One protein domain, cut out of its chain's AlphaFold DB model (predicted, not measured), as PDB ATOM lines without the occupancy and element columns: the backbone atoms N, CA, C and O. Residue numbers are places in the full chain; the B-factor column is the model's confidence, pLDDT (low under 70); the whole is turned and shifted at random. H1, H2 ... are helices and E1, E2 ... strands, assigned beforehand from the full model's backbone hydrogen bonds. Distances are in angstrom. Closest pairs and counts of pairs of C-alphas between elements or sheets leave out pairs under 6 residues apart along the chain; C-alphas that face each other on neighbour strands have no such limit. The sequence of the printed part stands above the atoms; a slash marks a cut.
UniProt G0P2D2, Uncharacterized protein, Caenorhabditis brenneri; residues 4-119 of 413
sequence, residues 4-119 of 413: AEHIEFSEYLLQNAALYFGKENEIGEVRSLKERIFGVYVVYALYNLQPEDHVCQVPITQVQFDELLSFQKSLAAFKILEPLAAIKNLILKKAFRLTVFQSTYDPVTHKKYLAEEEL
ATOM      1  N   ALA A   4       6.043  30.916  -7.452       76.44
ATOM      2  CA  ALA A   4       5.967  31.613  -6.171       76.44
ATOM      3  C   ALA A   4       7.352  31.790  -5.525       76.44
ATOM      4  O   ALA A   4       7.652  32.865  -5.017       76.44
ATOM      5  N   GLU A   5       8.224  30.781  -5.623       76.75
ATOM      6  CA  GLU A   5       9.601  30.857  -5.110       76.75
ATOM      7  C   GLU A   5      10.426  31.910  -5.863       76.75
ATOM      8  O   GLU A   5      11.259  32.587  -5.268       76.75
ATOM      9  N   HIS A   6      10.198  32.076  -7.171       77.06
ATOM     10  CA  HIS A   6      10.872  33.110  -7.960       77.06
ATOM     11  C   HIS A   6      10.454  34.524  -7.547       77.06
ATOM     12  O   HIS A   6      11.307  35.408  -7.453       77.06
ATOM     13  N   ILE A   7       9.163  34.725  -7.281       80.38
ATOM     14  CA  ILE A   7       8.623  36.002  -6.804       80.38
ATOM     15  C   ILE A   7       9.200  36.322  -5.427       80.38
ATOM     16  O   ILE A   7       9.790  37.386  -5.254       80.38
ATOM     17  N   GLU A   8       9.121  35.377  -4.491       81.12
ATOM     18  CA  GLU A   8       9.649  35.533  -3.135       81.12
ATOM     19  C   GLU A   8      11.155  35.825  -3.144       81.12
ATOM     20  O   GLU A   8      11.616  36.766  -2.500       81.12
ATOM     21  N   PHE A   9      11.922  35.090  -3.954       81.94
ATOM     22  CA  PHE A   9      13.349  35.343  -4.126       81.94
ATOM     23  C   PHE A   9      13.624  36.750  -4.669       81.94
ATOM     24  O   PHE A   9      14.505  37.446  -4.166       81.94
ATOM     25  N   SER A  10      12.875  37.185  -5.686       84.56
ATOM     26  CA  SER A  10      13.053  38.513  -6.282       84.56
ATOM     27  C   SER A  10      12.696  39.641  -5.309       84.56
ATOM     28  O   SER A  10      13.407  40.644  -5.239       84.56
ATOM     29  N   GLU A  11      11.643  39.452  -4.514       85.00
ATOM     30  CA  GLU A  11      11.212  40.388  -3.484       85.00
ATOM     31  C   GLU A  11      12.262  40.489  -2.375       85.00
ATOM     32  O   GLU A  11      12.661  41.593  -2.004       85.00
ATOM     33  N   TYR A  12      12.798  39.351  -1.930       84.38
ATOM     34  CA  TYR A  12      13.866  39.299  -0.937       84.38
ATOM     35  C   TYR A  12      15.150  39.979  -1.431       84.38
ATOM     36  O   TYR A  12      15.825  40.692  -0.686       84.38
ATOM     37  N   LEU A  13      15.493  39.812  -2.708       87.06
ATOM     38  CA  LEU A  13      16.670  40.445  -3.305       87.06
ATOM     39  C   LEU A  13      16.502  41.974  -3.359       87.06
ATOM     40  O   LEU A  13      17.398  42.717  -2.950       87.06
ATOM     41  N   LEU A  14      15.328  42.453  -3.779       89.81
ATOM     42  CA  LEU A  14      14.988  43.877  -3.776       89.81
ATOM     43  C   LEU A  14      14.960  44.472  -2.365       89.81
ATOM     44  O   LEU A  14      15.444  45.585  -2.159       89.81
ATOM     45  N   GLN A  15      14.441  43.729  -1.392       87.62
ATOM     46  CA  GLN A  15      14.412  44.132   0.009       87.62
ATOM     47  C   GLN A  15      15.823  44.305   0.584       87.62
ATOM     48  O   GLN A  15      16.106  45.304   1.247       87.62
ATOM     49  N   ASN A  16      16.727  43.366   0.299       86.00
ATOM     50  CA  ASN A  16      18.121  43.468   0.726       86.00
ATOM     51  C   ASN A  16      18.841  44.639   0.052       86.00
ATOM     52  O   ASN A  16      19.619  45.344   0.689       86.00
ATOM     53  N   ALA A  17      18.555  44.898  -1.222       89.44
ATOM     54  CA  ALA A  17      19.098  46.060  -1.913       89.44
ATOM     55  C   ALA A  17      18.573  47.384  -1.318       89.44
ATOM     56  O   ALA A  17      19.333  48.347  -1.189       89.44
ATOM     57  N   ALA A  18      17.311  47.424  -0.880       88.50
ATOM     58  CA  ALA A  18      16.718  48.590  -0.230       88.50
ATOM     59  C   ALA A  18      17.347  48.919   1.138       88.50
ATOM     60  O   ALA A  18      17.306  50.078   1.556       88.50
ATOM     61  N   LEU A  19      18.003  47.959   1.809       87.38
ATOM     62  CA  LEU A  19      18.740  48.223   3.053       87.38
ATOM     63  C   LEU A  19      19.802  49.309   2.874       87.38
ATOM     64  O   LEU A  19      20.023  50.097   3.788       87.38
ATOM     65  N   TYR A  20      20.420  49.403   1.694       88.50
ATOM     66  CA  TYR A  20      21.461  50.389   1.397       88.50
ATOM     67  C   TYR A  20      20.949  51.834   1.312       88.50
ATOM     68  O   TYR A  20      21.755  52.765   1.279       88.50
ATOM     69  N   PHE A  21      19.632  52.060   1.299       87.75
ATOM     70  CA  PHE A  21      19.075  53.413   1.341       87.75
ATOM     71  C   PHE A  21      19.300  54.093   2.686       87.75
ATOM     72  O   PHE A  21      19.441  55.321   2.724       87.75
ATOM     73  N   GLY A  22      19.383  53.309   3.763       84.44
ATOM     74  CA  GLY A  22      19.522  53.839   5.108       84.44
ATOM     75  C   GLY A  22      20.856  54.530   5.345       84.44
ATOM     76  O   GLY A  22      21.870  54.198   4.720       84.44
ATOM     77  N   LYS A  23      20.863  55.511   6.252       84.44
ATOM     78  CA  LYS A  23      22.090  56.234   6.621       84.44
ATOM     79  C   LYS A  23      23.074  55.360   7.384       84.44
ATOM     80  O   LYS A  23      24.271  55.579   7.267       84.44
ATOM     81  N   GLU A  24      22.570  54.387   8.129       82.94
ATOM     82  CA  GLU A  24      23.363  53.510   8.981       82.94
ATOM     83  C   GLU A  24      23.250  52.061   8.513       82.94
ATOM     84  O   GLU A  24      22.182  51.592   8.109       82.94
ATOM     85  N   ASN A  25      24.379  51.360   8.547       78.38
ATOM     86  CA  ASN A  25      24.455  49.919   8.395       78.38
ATOM     87  C   ASN A  25      23.728  49.218   9.547       78.38
ATOM     88  O   ASN A  25      23.459  49.807  10.587       78.38
ATOM     89  N   GLU A  26      23.484  47.918   9.404       69.56
ATOM     90  CA  GLU A  26      22.870  47.085  10.455       69.56
ATOM     91  C   GLU A  26      23.692  47.058  11.761       69.56
ATOM     92  O   GLU A  26      23.193  46.672  12.811       69.56
ATOM     93  N   ILE A  27      24.958  47.482  11.693       69.06
ATOM     94  CA  ILE A  27      25.912  47.574  12.807       69.06
ATOM     95  C   ILE A  27      25.870  48.976  13.465       69.06
ATOM     96  O   ILE A  27      26.534  49.211  14.470       69.06
ATOM     97  N   GLY A  28      25.092  49.918  12.918       72.06
ATOM     98  CA  GLY A  28      25.020  51.316  13.370       72.06
ATOM     99  C   GLY A  28      26.127  52.219  12.811       72.06
ATOM    100  O   GLY A  28      26.216  53.391  13.164       72.06
ATOM    101  N   GLU A  29      26.991  51.701  11.933       79.44
ATOM    102  CA  GLU A  29      28.008  52.512  11.256       79.44
ATOM    103  C   GLU A  29      27.395  53.338  10.122       79.44
ATOM    104  O   GLU A  29      26.583  52.836   9.344       79.44
ATOM    105  N   VAL A  30      27.818  54.595   9.980       83.62
ATOM    106  CA  VAL A  30      27.325  55.483   8.919       83.62
ATOM    107  C   VAL A  30      27.785  54.977   7.549       83.62
ATOM    108  O   VAL A  30      28.982  54.872   7.285       83.62
ATOM    109  N   ARG A  31      26.831  54.715   6.652       84.25
ATOM    110  CA  ARG A  31      27.098  54.335   5.262       84.25
ATOM    111  C   ARG A  31      27.749  55.472   4.495       84.25
ATOM    112  O   ARG A  31      27.306  56.624   4.534       84.25
ATOM    113  N   SER A  32      28.749  55.117   3.703       88.69
ATOM    114  CA  SER A  32      29.372  56.030   2.756       88.69
ATOM    115  C   SER A  32      28.405  56.418   1.630       88.69
ATOM    116  O   SER A  32      27.493  55.676   1.255       88.69
ATOM    117  N   LEU A  33      28.639  57.581   1.016       88.81
ATOM    118  CA  LEU A  33      27.864  58.032  -0.144       88.81
ATOM    119  C   LEU A  33      27.919  57.014  -1.300       88.81
ATOM    120  O   LEU A  33      26.907  56.783  -1.958       88.81
ATOM    121  N   LYS A  34      29.072  56.365  -1.516       90.25
ATOM    122  CA  LYS A  34      29.257  55.360  -2.574       90.25
ATOM    123  C   LYS A  34      28.392  54.118  -2.352       90.25
ATOM    124  O   LYS A  34      27.772  53.655  -3.299       90.25
ATOM    125  N   GLU A  35      28.299  53.619  -1.121       89.88
ATOM    126  CA  GLU A  35      27.457  52.456  -0.790       89.88
ATOM    127  C   GLU A  35      25.970  52.751  -0.990       89.88
ATOM    128  O   GLU A  35      25.232  51.921  -1.518       89.88
ATOM    129  N   ARG A  36      25.527  53.959  -0.626       91.44
ATOM    130  CA  ARG A  36      24.133  54.373  -0.832       91.44
ATOM    131  C   ARG A  36      23.801  54.526  -2.318       91.44
ATOM    132  O   ARG A  36      22.741  54.090  -2.759       91.44
ATOM    133  N   ILE A  37      24.719  55.093  -3.107       93.44
ATOM    134  CA  ILE A  37      24.603  55.165  -4.575       93.44
ATOM    135  C   ILE A  37      24.566  53.760  -5.186       93.44
ATOM    136  O   ILE A  37      23.730  53.489  -6.046       93.44
ATOM    137  N   PHE A  38      25.432  52.858  -4.721       93.62
ATOM    138  CA  PHE A  38      25.438  51.462  -5.148       93.62
ATOM    139  C   PHE A  38      24.076  50.803  -4.905       93.62
ATOM    140  O   PHE A  38      23.506  50.244  -5.838       93.62
ATOM    141  N   GLY A  39      23.498  50.966  -3.712       92.88
ATOM    142  CA  GLY A  39      22.151  50.484  -3.400       92.88
ATOM    143  C   GLY A  39      21.082  50.969  -4.381       92.88
ATOM    144  O   GLY A  39      20.276  50.179  -4.866       92.88
ATOM    145  N   VAL A  40      21.112  52.257  -4.739       94.06
ATOM    146  CA  VAL A  40      20.190  52.847  -5.726       94.06
ATOM    147  C   VAL A  40      20.321  52.183  -7.091       94.06
ATOM    148  O   VAL A  40      19.305  51.817  -7.682       94.06
ATOM    149  N   TYR A  41      21.545  51.998  -7.588       95.38
ATOM    150  CA  TYR A  41      21.756  51.336  -8.875       95.38
ATOM    151  C   TYR A  41      21.342  49.869  -8.844       95.38
ATOM    152  O   TYR A  41      20.752  49.397  -9.811       95.38
ATOM    153  N   VAL A  42      21.604  49.162  -7.745       94.38
ATOM    154  CA  VAL A  42      21.206  47.761  -7.591       94.38
ATOM    155  C   VAL A  42      19.685  47.642  -7.619       94.38
ATOM    156  O   VAL A  42      19.163  46.883  -8.430       94.38
ATOM    157  N   VAL A  43      18.956  48.443  -6.836       94.00
ATOM    158  CA  VAL A  43      17.482  48.439  -6.868       94.00
ATOM    159  C   VAL A  43      16.960  48.816  -8.253       94.00
ATOM    160  O   VAL A  43      16.059  48.158  -8.770       94.00
ATOM    161  N   TYR A  44      17.544  49.834  -8.886       94.69
ATOM    162  CA  TYR A  44      17.159  50.246 -10.233       94.69
ATOM    163  C   TYR A  44      17.367  49.134 -11.267       94.69
ATOM    164  O   TYR A  44      16.474  48.867 -12.070       94.69
ATOM    165  N   ALA A  45      18.522  48.476 -11.251       93.69
ATOM    166  CA  ALA A  45      18.838  47.399 -12.178       93.69
ATOM    167  C   ALA A  45      17.911  46.202 -11.961       93.69
ATOM    168  O   ALA A  45      17.285  45.741 -12.909       93.69
ATOM    169  N   LEU A  46      17.766  45.747 -10.715       91.88
ATOM    170  CA  LEU A  46      16.941  44.591 -10.372       91.88
ATOM    171  C   LEU A  46      15.471  44.805 -10.717       91.88
ATOM    172  O   LEU A  46      14.851  43.907 -11.271       91.88
ATOM    173  N   TYR A  47      14.930  45.990 -10.434       92.62
ATOM    174  CA  TYR A  47      13.538  46.304 -10.744       92.62
ATOM    175  C   TYR A  47      13.281  46.332 -12.256       92.62
ATOM    176  O   TYR A  47      12.264  45.831 -12.719       92.62
ATOM    177  N   ASN A  48      14.213  46.873 -13.048       90.69
ATOM    178  CA  ASN A  48      14.068  46.905 -14.507       90.69
ATOM    179  C   ASN A  48      14.419  45.575 -15.195       90.69
ATOM    180  O   ASN A  48      14.075  45.402 -16.359       90.69
ATOM    181  N   LEU A  49      15.111  44.659 -14.510       90.31
ATOM    182  CA  LEU A  49      15.418  43.321 -15.022       90.31
ATOM    183  C   LEU A  49      14.233  42.353 -14.869       90.31
ATOM    184  O   LEU A  49      14.254  41.261 -15.434       90.31
ATOM    185  N   GLN A  50      13.219  42.719 -14.080       86.81
ATOM    186  CA  GLN A  50      12.042  41.879 -13.890       86.81
ATOM    187  C   GLN A  50      11.271  41.697 -15.205       86.81
ATOM    188  O   GLN A  50      11.157  42.644 -15.987       86.81
ATOM    189  N   PRO A  51      10.726  40.494 -15.457       83.94
ATOM    190  CA  PRO A  51       9.880  40.258 -16.620       83.94
ATOM    191  C   PRO A  51       8.585  41.075 -16.514       83.94
ATOM    192  O   PRO A  51       8.035  41.234 -15.424       83.94
ATOM    193  N   GLU A  52       8.072  41.548 -17.652       80.25
ATOM    194  CA  GLU A  52       6.870  42.400 -17.717       80.25
ATOM    195  C   GLU A  52       5.633  41.733 -17.095       80.25
ATOM    196  O   GLU A  52       4.804  42.405 -16.484       80.25
ATOM    197  N   ASP A  53       5.557  40.402 -17.171       78.38
ATOM    198  CA  ASP A  53       4.443  39.619 -16.634       78.38
ATOM    199  C   ASP A  53       4.436  39.534 -15.095       78.38
ATOM    200  O   ASP A  53       3.398  39.245 -14.501       78.38
ATOM    201  N   HIS A  54       5.581  39.757 -14.430       75.25
ATOM    202  CA  HIS A  54       5.739  39.557 -12.981       75.25
ATOM    203  C   HIS A  54       6.626  40.645 -12.352       75.25
ATOM    204  O   HIS A  54       7.756  40.395 -11.927       75.25
ATOM    205  N   VAL A  55       6.093  41.866 -12.266       82.81
ATOM    206  CA  VAL A  55       6.778  42.995 -11.619       82.81
ATOM    207  C   VAL A  55       6.528  42.969 -10.111       82.81
ATOM    208  O   VAL A  55       5.407  43.187  -9.647       82.81
ATOM    209  N   CYS A  56       7.584  42.736  -9.332       86.50
ATOM    210  CA  CYS A  56       7.519  42.756  -7.873       86.50
ATOM    211  C   CYS A  56       7.923  44.139  -7.361       86.50
ATOM    212  O   CYS A  56       9.006  44.643  -7.661       86.50
ATOM    213  N   GLN A  57       7.050  44.754  -6.568       90.88
ATOM    214  CA  GLN A  57       7.358  46.021  -5.913       90.88
ATOM    215  C   GLN A  57       8.400  45.818  -4.811       90.88
ATOM    216  O   GLN A  57       8.404  44.803  -4.123       90.88
ATOM    217  N   VAL A  58       9.251  46.820  -4.617       91.38
ATOM    218  CA  VAL A  58      10.276  46.857  -3.575       91.38
ATOM    219  C   VAL A  58       9.599  47.141  -2.229       91.38
ATOM    220  O   VAL A  58       9.058  48.241  -2.062       91.38
ATOM    221  N   PRO A  59       9.603  46.205  -1.266       89.19
ATOM    222  CA  PRO A  59       9.076  46.460   0.068       89.19
ATOM    223  C   PRO A  59      10.037  47.364   0.846       89.19
ATOM    224  O   PRO A  59      11.215  47.042   1.001       89.19
ATOM    225  N   ILE A  60       9.544  48.506   1.324       90.44
ATOM    226  CA  ILE A  60      10.341  49.489   2.068       90.44
ATOM    227  C   ILE A  60       9.549  49.989   3.272       90.44
ATOM    228  O   ILE A  60       8.345  50.232   3.183       90.44
ATOM    229  N   THR A  61      10.232  50.190   4.396       89.44
ATOM    230  CA  THR A  61       9.632  50.827   5.575       89.44
ATOM    231  C   THR A  61       9.465  52.336   5.386       89.44
ATOM    232  O   THR A  61      10.213  52.975   4.648       89.44
ATOM    233  N   GLN A  62       8.517  52.950   6.101       88.56
ATOM    234  CA  GLN A  62       8.315  54.404   6.030       88.56
ATOM    235  C   GLN A  62       9.608  55.185   6.330       88.56
ATOM    236  O   GLN A  62       9.943  56.126   5.618       88.56
ATOM    237  N   VAL A  63      10.371  54.736   7.330       88.75
ATOM    238  CA  VAL A  63      11.640  55.358   7.733       88.75
ATOM    239  C   VAL A  63      12.656  55.329   6.590       88.75
ATOM    240  O   VAL A  63      13.202  56.366   6.228       88.75
ATOM    241  N   GLN A  64      12.861  54.168   5.964       89.19
ATOM    242  CA  GLN A  64      13.776  54.030   4.825       89.19
ATOM    243  C   GLN A  64      13.335  54.865   3.621       89.19
ATOM    244  O   GLN A  64      14.173  55.396   2.891       89.19
ATOM    245  N   PHE A  65      12.026  54.998   3.404       92.06
ATOM    246  CA  PHE A  65      11.500  55.824   2.325       92.06
ATOM    247  C   PHE A  65      11.769  57.316   2.571       92.06
ATOM    248  O   PHE A  65      12.246  58.016   1.677       92.06
ATOM    249  N   ASP A  66      11.565  57.796   3.799       91.94
ATOM    250  CA  ASP A  66      11.900  59.169   4.186       91.94
ATOM    251  C   ASP A  66      13.415  59.428   4.083       91.94
ATOM    252  O   ASP A  66      13.858  60.482   3.607       91.94
ATOM    253  N   GLU A  67      14.235  58.440   4.445       92.06
ATOM    254  CA  GLU A  67      15.684  58.491   4.265       92.06
ATOM    255  C   GLU A  67      16.092  58.549   2.789       92.06
ATOM    256  O   GLU A  67      16.982  59.334   2.445       92.06
ATOM    257  N   LEU A  68      15.428  57.796   1.909       93.00
ATOM    258  CA  LEU A  68      15.637  57.843   0.462       93.00
ATOM    259  C   LEU A  68      15.284  59.225  -0.108       93.00
ATOM    260  O   LEU A  68      16.045  59.778  -0.903       93.00
ATOM    261  N   LEU A  69      14.180  59.834   0.335       92.69
ATOM    262  CA  LEU A  69      13.801  61.194  -0.068       92.69
ATOM    263  C   LEU A  69      14.797  62.242   0.447       92.69
ATOM    264  O   LEU A  69      15.155  63.181  -0.268       92.69
ATOM    265  N   SER A  70      15.300  62.081   1.674       92.94
ATOM    266  CA  SER A  70      16.374  62.935   2.193       92.94
ATOM    267  C   SER A  70      17.662  62.775   1.374       92.94
ATOM    268  O   SER A  70      18.339  63.761   1.068       92.94
ATOM    269  N   PHE A  71      17.960  61.549   0.935       92.50
ATOM    270  CA  PHE A  71      19.110  61.251   0.095       92.50
ATOM    271  C   PHE A  71      18.974  61.875  -1.288       92.50
ATOM    272  O   PHE A  71      19.915  62.499  -1.769       92.50
ATOM    273  N   GLN A  72      17.786  61.811  -1.885       93.69
ATOM    274  CA  GLN A  72      17.473  62.471  -3.146       93.69
ATOM    275  C   GLN A  72      17.794  63.973  -3.096       93.69
ATOM    276  O   GLN A  72      18.419  64.506  -4.016       93.69
ATOM    277  N   LYS A  73      17.425  64.655  -2.000       92.31
ATOM    278  CA  LYS A  73      17.764  66.072  -1.781       92.31
ATOM    279  C   LYS A  73      19.278  66.282  -1.686       92.31
ATOM    280  O   LYS A  73      19.798  67.220  -2.285       92.31
ATOM    281  N   SER A  74      19.992  65.393  -0.991       90.44
ATOM    282  CA  SER A  74      21.457  65.464  -0.903       90.44
ATOM    283  C   SER A  74      22.145  65.238  -2.257       90.44
ATOM    284  O   SER A  74      23.047  65.988  -2.610       90.44
ATOM    285  N   LEU A  75      21.675  64.287  -3.072       91.81
ATOM    286  CA  LEU A  75      22.203  64.032  -4.416       91.81
ATOM    287  C   LEU A  75      22.001  65.232  -5.347       91.81
ATOM    288  O   LEU A  75      22.895  65.565  -6.124       91.81
ATOM    289  N   ALA A  76      20.855  65.913  -5.230       91.19
ATOM    290  CA  ALA A  76      20.603  67.157  -5.950       91.19
ATOM    291  C   ALA A  76      21.586  68.266  -5.531       91.19
ATOM    292  O   ALA A  76      22.101  68.974  -6.395       91.19
ATOM    293  N   ALA A  77      21.906  68.375  -4.236       91.75
ATOM    294  CA  ALA A  77      22.907  69.322  -3.739       91.75
ATOM    295  C   ALA A  77      24.323  69.006  -4.258       91.75
ATOM    296  O   ALA A  77      25.041  69.914  -4.673       91.75
ATOM    297  N   PHE A  78      24.701  67.724  -4.314       90.12
ATOM    298  CA  PHE A  78      25.987  67.275  -4.869       90.12
ATOM    299  C   PHE A  78      26.049  67.282  -6.407       90.12
ATOM    300  O   PHE A  78      27.105  67.002  -6.967       90.12
ATOM    301  N   LYS A  79      24.948  67.605  -7.103       91.00
ATOM    302  CA  LYS A  79      24.826  67.593  -8.574       91.00
ATOM    303  C   LYS A  79      25.106  66.226  -9.226       91.00
ATOM    304  O   LYS A  79      25.510  66.168 -10.385       91.00
ATOM    305  N   ILE A  80      24.855  65.123  -8.520       92.31
ATOM    306  CA  ILE A  80      25.022  63.767  -9.070       92.31
ATOM    307  C   ILE A  80      23.699  63.341  -9.725       92.31
ATOM    308  O   ILE A  80      22.760  62.916  -9.051       92.31
ATOM    309  N   LEU A  81      23.606  63.516 -11.046       92.50
ATOM    310  CA  LEU A  81      22.340  63.422 -11.784       92.50
ATOM    311  C   LEU A  81      21.874  61.988 -12.059       92.50
ATOM    312  O   LEU A  81      20.672  61.738 -12.043       92.50
ATOM    313  N   GLU A  82      22.786  61.044 -12.281       94.31
ATOM    314  CA  GLU A  82      22.431  59.659 -12.616       94.31
ATOM    315  C   GLU A  82      21.638  58.919 -11.518       94.31
ATOM    316  O   GLU A  82      20.514  58.492 -11.795       94.31
ATOM    317  N   PRO A  83      22.121  58.800 -10.261       92.94
ATOM    318  CA  PRO A  83      21.357  58.149  -9.199       92.94
ATOM    319  C   PRO A  83      20.084  58.936  -8.868       92.94
ATOM    320  O   PRO A  83      19.059  58.348  -8.530       92.94
ATOM    321  N   LEU A  84      20.103  60.264  -9.027       94.25
ATOM    322  CA  LEU A  84      18.913  61.097  -8.878       94.25
ATOM    323  C   LEU A  84      17.839  60.742  -9.924       94.25
ATOM    324  O   LEU A  84      16.658  60.652  -9.581       94.25
ATOM    325  N   ALA A  85      18.235  60.538 -11.182       94.12
ATOM    326  CA  ALA A  85      17.342  60.116 -12.255       94.12
ATOM    327  C   ALA A  85      16.812  58.695 -12.019       94.12
ATOM    328  O   ALA A  85      15.613  58.468 -12.179       94.12
ATOM    329  N   ALA A  86      17.663  57.773 -11.557       95.31
ATOM    330  CA  ALA A  86      17.262  56.411 -11.203       95.31
ATOM    331  C   ALA A  86      16.192  56.396 -10.098       95.31
ATOM    332  O   ALA A  86      15.146  55.769 -10.266       95.31
ATOM    333  N   ILE A  87      16.395  57.158  -9.013       94.50
ATOM    334  CA  ILE A  87      15.403  57.298  -7.931       94.50
ATOM    335  C   ILE A  87      14.096  57.880  -8.472       94.50
ATOM    336  O   ILE A  87      13.025  57.337  -8.209       94.50
ATOM    337  N   LYS A  88      14.159  58.967  -9.253       94.50
ATOM    338  CA  LYS A  88      12.952  59.576  -9.837       94.50
ATOM    339  C   LYS A  88      12.195  58.594 -10.729       94.50
ATOM    340  O   LYS A  88      10.974  58.537 -10.645       94.50
ATOM    341  N   ASN A  89      12.899  57.811 -11.541       94.81
ATOM    342  CA  ASN A  89      12.287  56.807 -12.405       94.81
ATOM    343  C   ASN A  89      11.594  55.703 -11.584       94.81
ATOM    344  O   ASN A  89      10.439  55.381 -11.847       94.81
ATOM    345  N   LEU A  90      12.235  55.196 -10.524       94.44
ATOM    346  CA  LEU A  90      11.619  54.223  -9.607       94.44
ATOM    347  C   LEU A  90      10.339  54.767  -8.952       94.44
ATOM    348  O   LEU A  90       9.336  54.057  -8.870       94.44
ATOM    349  N   ILE A  91      10.343  56.036  -8.536       93.69
ATOM    350  CA  ILE A  91       9.155  56.694  -7.971       93.69
ATOM    351  C   ILE A  91       8.045  56.811  -9.027       93.69
ATOM    352  O   ILE A  91       6.895  56.480  -8.741       93.69
ATOM    353  N   LEU A  92       8.376  57.238 -10.250       94.50
ATOM    354  CA  LEU A  92       7.408  57.376 -11.347       94.50
ATOM    355  C   LEU A  92       6.765  56.037 -11.723       94.50
ATOM    356  O   LEU A  92       5.557  55.979 -11.944       94.50
ATOM    357  N   LYS A  93       7.549  54.955 -11.724       91.94
ATOM    358  CA  LYS A  93       7.063  53.589 -11.963       91.94
ATOM    359  C   LYS A  93       6.277  52.996 -10.789       91.94
ATOM    360  O   LYS A  93       5.807  51.870 -10.894       91.94
ATOM    361  N   LYS A  94       6.116  53.728  -9.677       91.88
ATOM    362  CA  LYS A  94       5.500  53.229  -8.434       91.88
ATOM    363  C   LYS A  94       6.153  51.920  -7.969       91.88
ATOM    364  O   LYS A  94       5.472  50.978  -7.566       91.88
ATOM    365  N   ALA A  95       7.485  51.872  -8.035       92.06
ATOM    366  CA  ALA A  95       8.263  50.678  -7.719       92.06
ATOM    367  C   ALA A  95       8.223  50.302  -6.230       92.06
ATOM    368  O   ALA A  95       8.530  49.166  -5.888       92.06
ATOM    369  N   PHE A  96       7.864  51.231  -5.342       93.25
ATOM    370  CA  PHE A  96       7.945  51.055  -3.894       93.25
ATOM    371  C   PHE A  96       6.601  50.675  -3.271       93.25
ATOM    372  O   PHE A  96       5.586  51.330  -3.516       93.25
ATOM    373  N   ARG A  97       6.620  49.660  -2.403       90.94
ATOM    374  CA  ARG A  97       5.500  49.241  -1.558       90.94
ATOM    375  C   ARG A  97       5.846  49.526  -0.102       90.94
ATOM    376  O   ARG A  97       6.797  48.958   0.427       90.94
ATOM    377  N   LEU A  98       5.064  50.381   0.550       89.38
ATOM    378  CA  LEU A  98       5.280  50.700   1.959       89.38
ATOM    379  C   LEU A  98       4.835  49.532   2.842       89.38
ATOM    380  O   LEU A  98       3.670  49.129   2.808       89.38
ATOM    381  N   THR A  99       5.758  48.996   3.636       84.50
ATOM    382  CA  THR A  99       5.489  47.947   4.621       84.50
ATOM    383  C   THR A  99       5.726  48.470   6.036       84.50
ATOM    384  O   THR A  99       6.600  49.300   6.284       84.50
ATOM    385  N   VAL A 100       4.915  48.003   6.989       75.38
ATOM    386  CA  VAL A 100       5.050  48.393   8.406       75.38
ATOM    387  C   VAL A 100       6.269  47.722   9.039       75.38
ATOM    388  O   VAL A 100       6.955  48.317   9.864       75.38
ATOM    389  N   PHE A 101       6.554  46.488   8.625       69.19
ATOM    390  CA  PHE A 101       7.658  45.686   9.130       69.19
ATOM    391  C   PHE A 101       8.539  45.219   7.977       69.19
ATOM    392  O   PHE A 101       8.063  45.009   6.859       69.19
ATOM    393  N   GLN A 102       9.828  45.074   8.271       65.50
ATOM    394  CA  GLN A 102      10.810  44.570   7.322       65.50
ATOM    395  C   GLN A 102      10.762  43.037   7.247       65.50
ATOM    396  O   GLN A 102      10.724  42.472   6.164       65.50
ATOM    397  N   SER A 103      10.635  42.352   8.380       65.31
ATOM    398  CA  SER A 103      10.373  40.911   8.403       65.31
ATOM    399  C   SER A 103       8.950  40.595   7.929       65.31
ATOM    400  O   SER A 103       8.001  41.266   8.353       65.31
ATOM    401  N   THR A 104       8.778  39.509   7.179       64.31
ATOM    402  CA  THR A 104       7.467  38.913   6.894       64.31
ATOM    403  C   THR A 104       6.832  38.428   8.198       64.31
ATOM    404  O   THR A 104       7.136  37.350   8.715       64.31
ATOM    405  N   TYR A 105       5.977  39.267   8.781       56.34
ATOM    406  CA  TYR A 105       5.085  38.859   9.856       56.34
ATOM    407  C   TYR A 105       3.916  38.114   9.228       56.34
ATOM    408  O   TYR A 105       3.158  38.704   8.459       56.34
ATOM    409  N   ASP A 106       3.783  36.830   9.544       62.53
ATOM    410  CA  ASP A 106       2.618  36.067   9.127       62.53
ATOM    411  C   ASP A 106       1.479  36.302  10.137       62.53
ATOM    412  O   ASP A 106       1.567  35.851  11.288       62.53
ATOM    413  N   PRO A 107       0.399  37.008   9.744       59.34
ATOM    414  CA  PRO A 107      -0.709  37.297  10.644       59.34
ATOM    415  C   PRO A 107      -1.513  36.046  11.019       59.34
ATOM    416  O   PRO A 107      -2.240  36.090  12.006       59.34
ATOM    417  N   VAL A 108      -1.404  34.947  10.260       69.12
ATOM    418  CA  VAL A 108      -2.136  33.697  10.521       69.12
ATOM    419  C   VAL A 108      -1.446  32.883  11.606       69.12
ATOM    420  O   VAL A 108      -2.103  32.357  12.504       69.12
ATOM    421  N   THR A 109      -0.119  32.784  11.552       67.75
ATOM    422  CA  THR A 109       0.654  32.045  12.557       67.75
ATOM    423  C   THR A 109       1.084  32.912  13.736       67.75
ATOM    424  O   THR A 109       1.614  32.377  14.710       67.75
ATOM    425  N   HIS A 110       0.877  34.234  13.666       58.06
ATOM    426  CA  HIS A 110       1.413  35.230  14.601       58.06
ATOM    427  C   HIS A 110       2.930  35.095  14.826       58.06
ATOM    428  O   HIS A 110       3.466  35.597  15.820       58.06
ATOM    429  N   LYS A 111       3.639  34.420  13.913       61.75
ATOM    430  CA  LYS A 111       5.081  34.204  13.986       61.75
ATOM    431  C   LYS A 111       5.779  35.240  13.124       61.75
ATOM    432  O   LYS A 111       5.463  35.443  11.952       61.75
ATOM    433  N   LYS A 112       6.767  35.890  13.728       59.25
ATOM    434  CA  LYS A 112       7.748  36.686  13.005       59.25
ATOM    435  C   LYS A 112       8.805  35.714  12.493       59.25
ATOM    436  O   LYS A 112       9.549  35.150  13.297       59.25
ATOM    437  N   TYR A 113       8.846  35.486  11.185       61.22
ATOM    438  CA  TYR A 113       9.961  34.774  10.571       61.22
ATOM    439  C   TYR A 113      11.132  35.749  10.504       61.22
ATOM    440  O   TYR A 113      11.311  36.478   9.534       61.22
ATOM    441  N   LEU A 114      11.856  35.833  11.618       57.78
ATOM    442  CA  LEU A 114      13.135  36.517  11.674       57.78
ATOM    443  C   LEU A 114      14.105  35.708  10.815       57.78
ATOM    444  O   LEU A 114      14.249  34.500  11.026       57.78
ATOM    445  N   ALA A 115      14.777  36.359   9.870       58.03
ATOM    446  CA  ALA A 115      15.995  35.781   9.320       58.03
ATOM    447  C   ALA A 115      16.962  35.501  10.488       58.03
ATOM    448  O   ALA A 115      16.921  36.213  11.495       58.03
ATOM    449  N   GLU A 116      17.842  34.496  10.375       58.00
ATOM    450  CA  GLU A 116      18.858  34.208  11.413       58.00
ATOM    451  C   GLU A 116      19.627  35.470  11.822       58.00
ATOM    452  O   GLU A 116      20.054  35.624  12.964       58.00
ATOM    453  N   GLU A 117      19.725  36.404  10.881       54.81
ATOM    454  CA  GLU A 117      20.426  37.653  11.025       54.81
ATOM    455  C   GLU A 117      19.724  38.724  11.881       54.81
ATOM    456  O   GLU A 117      20.368  39.665  12.342       54.81
ATOM    457  N   GLU A 118      18.420  38.570  12.119       56.59
ATOM    458  CA  GLU A 118      17.592  39.445  12.959       56.59
ATOM    459  C   GLU A 118      17.397  38.880  14.383       56.59
ATOM    460  O   GLU A 118      16.627  39.424  15.182       56.59
ATOM    461  N   LEU A 119      18.060  37.765  14.718       60.47
ATOM    462  CA  LEU A 119      18.003  37.185  16.058       60.47
ATOM    463  C   LEU A 119      18.733  38.088  17.072       60.47
ATOM    464  O   LEU A 119      19.825  38.576  16.786       60.47
TER     465      LEU A 119
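What this domain is: This is residues 4 to 119 of the 413 residues of an uncharacterized protein of Caenorhabditis brenneri (UniProt G0P2D2). Two helical hairpins pack in two layers, H1 with H2 in one and H3 with H4 in the other, and a small sheet of E1 and E2 extends the second layer, with E1 packed on H1. After E2 comes a long stretch with no named element, residues 100 to 119, of which 106 to 111 stick out. The printed part has 116 residues, with four named helices and two named strands in the order H1 H2 E1 H3 H4 E2; the sheet is parallel and the class mostly helix. The whole is compact, with a radius of gyration of the C-alphas of 14.7 A, but flat in outline, spanning 48 by 37 by 18 A.

How they stand to each other: E1, residues 58 to 61, and E2, residues 96 to 99, are parallel neighbours at 44 degrees, with N 97 and O 58 within hydrogen-bond range at 2.8 A. With H3, residues 62 to 77, and H4, residues 81 to 92, they form a strand-helix-strand unit, two parallel strands with helices between, whose crossover is right-handed. H3 and H4, a hairpin, touch at Gln 72 and Leu 84, their closest C-alphas, 6.1 A apart; the tilt of 37 degrees is only just steep. H1, residues 4 to 21, comes closest to E1 at the C-alphas of Leu 14 and Val 58, 5.6 A apart. H1 and H2, residues 33 to 49, form a hairpin and touch, closest at C-alphas 20 and 39, 4.8 A, at a shallow tilt of 24 degrees, opposite ways. H2 touches H4 with residues 37 to 44 alone, closest at C-alphas 44 and 86, 6.2 A, at a steep tilt of 46 degrees. H1 touches H3 with residues 18 to 21 alone, closest at C-alphas 21 and 68, 5.7 A; H1 and H4 are apart. In H2, H3 and H4 every O i to N i+4 pair is within hydrogen-bond range; in H1, 12 of 14 are.

Where its parts are: H1 begins at C-alpha 4 (5.967, 31.613, -6.171) and is 26.5 A long; H2 is 24.3 A, H3 23.0 A and H4 16.1 A. E2 ends at C-alpha 99 (5.489, 47.947, 4.621).

The domain as a whole: The C-alphas of Lys 79 and Thr 109, the two farthest apart, are 47.9 A apart. The printed part has no cut, and the link H1 to H2 is long. Residues 26 to 27 and 101 to 119 are under pLDDT 70.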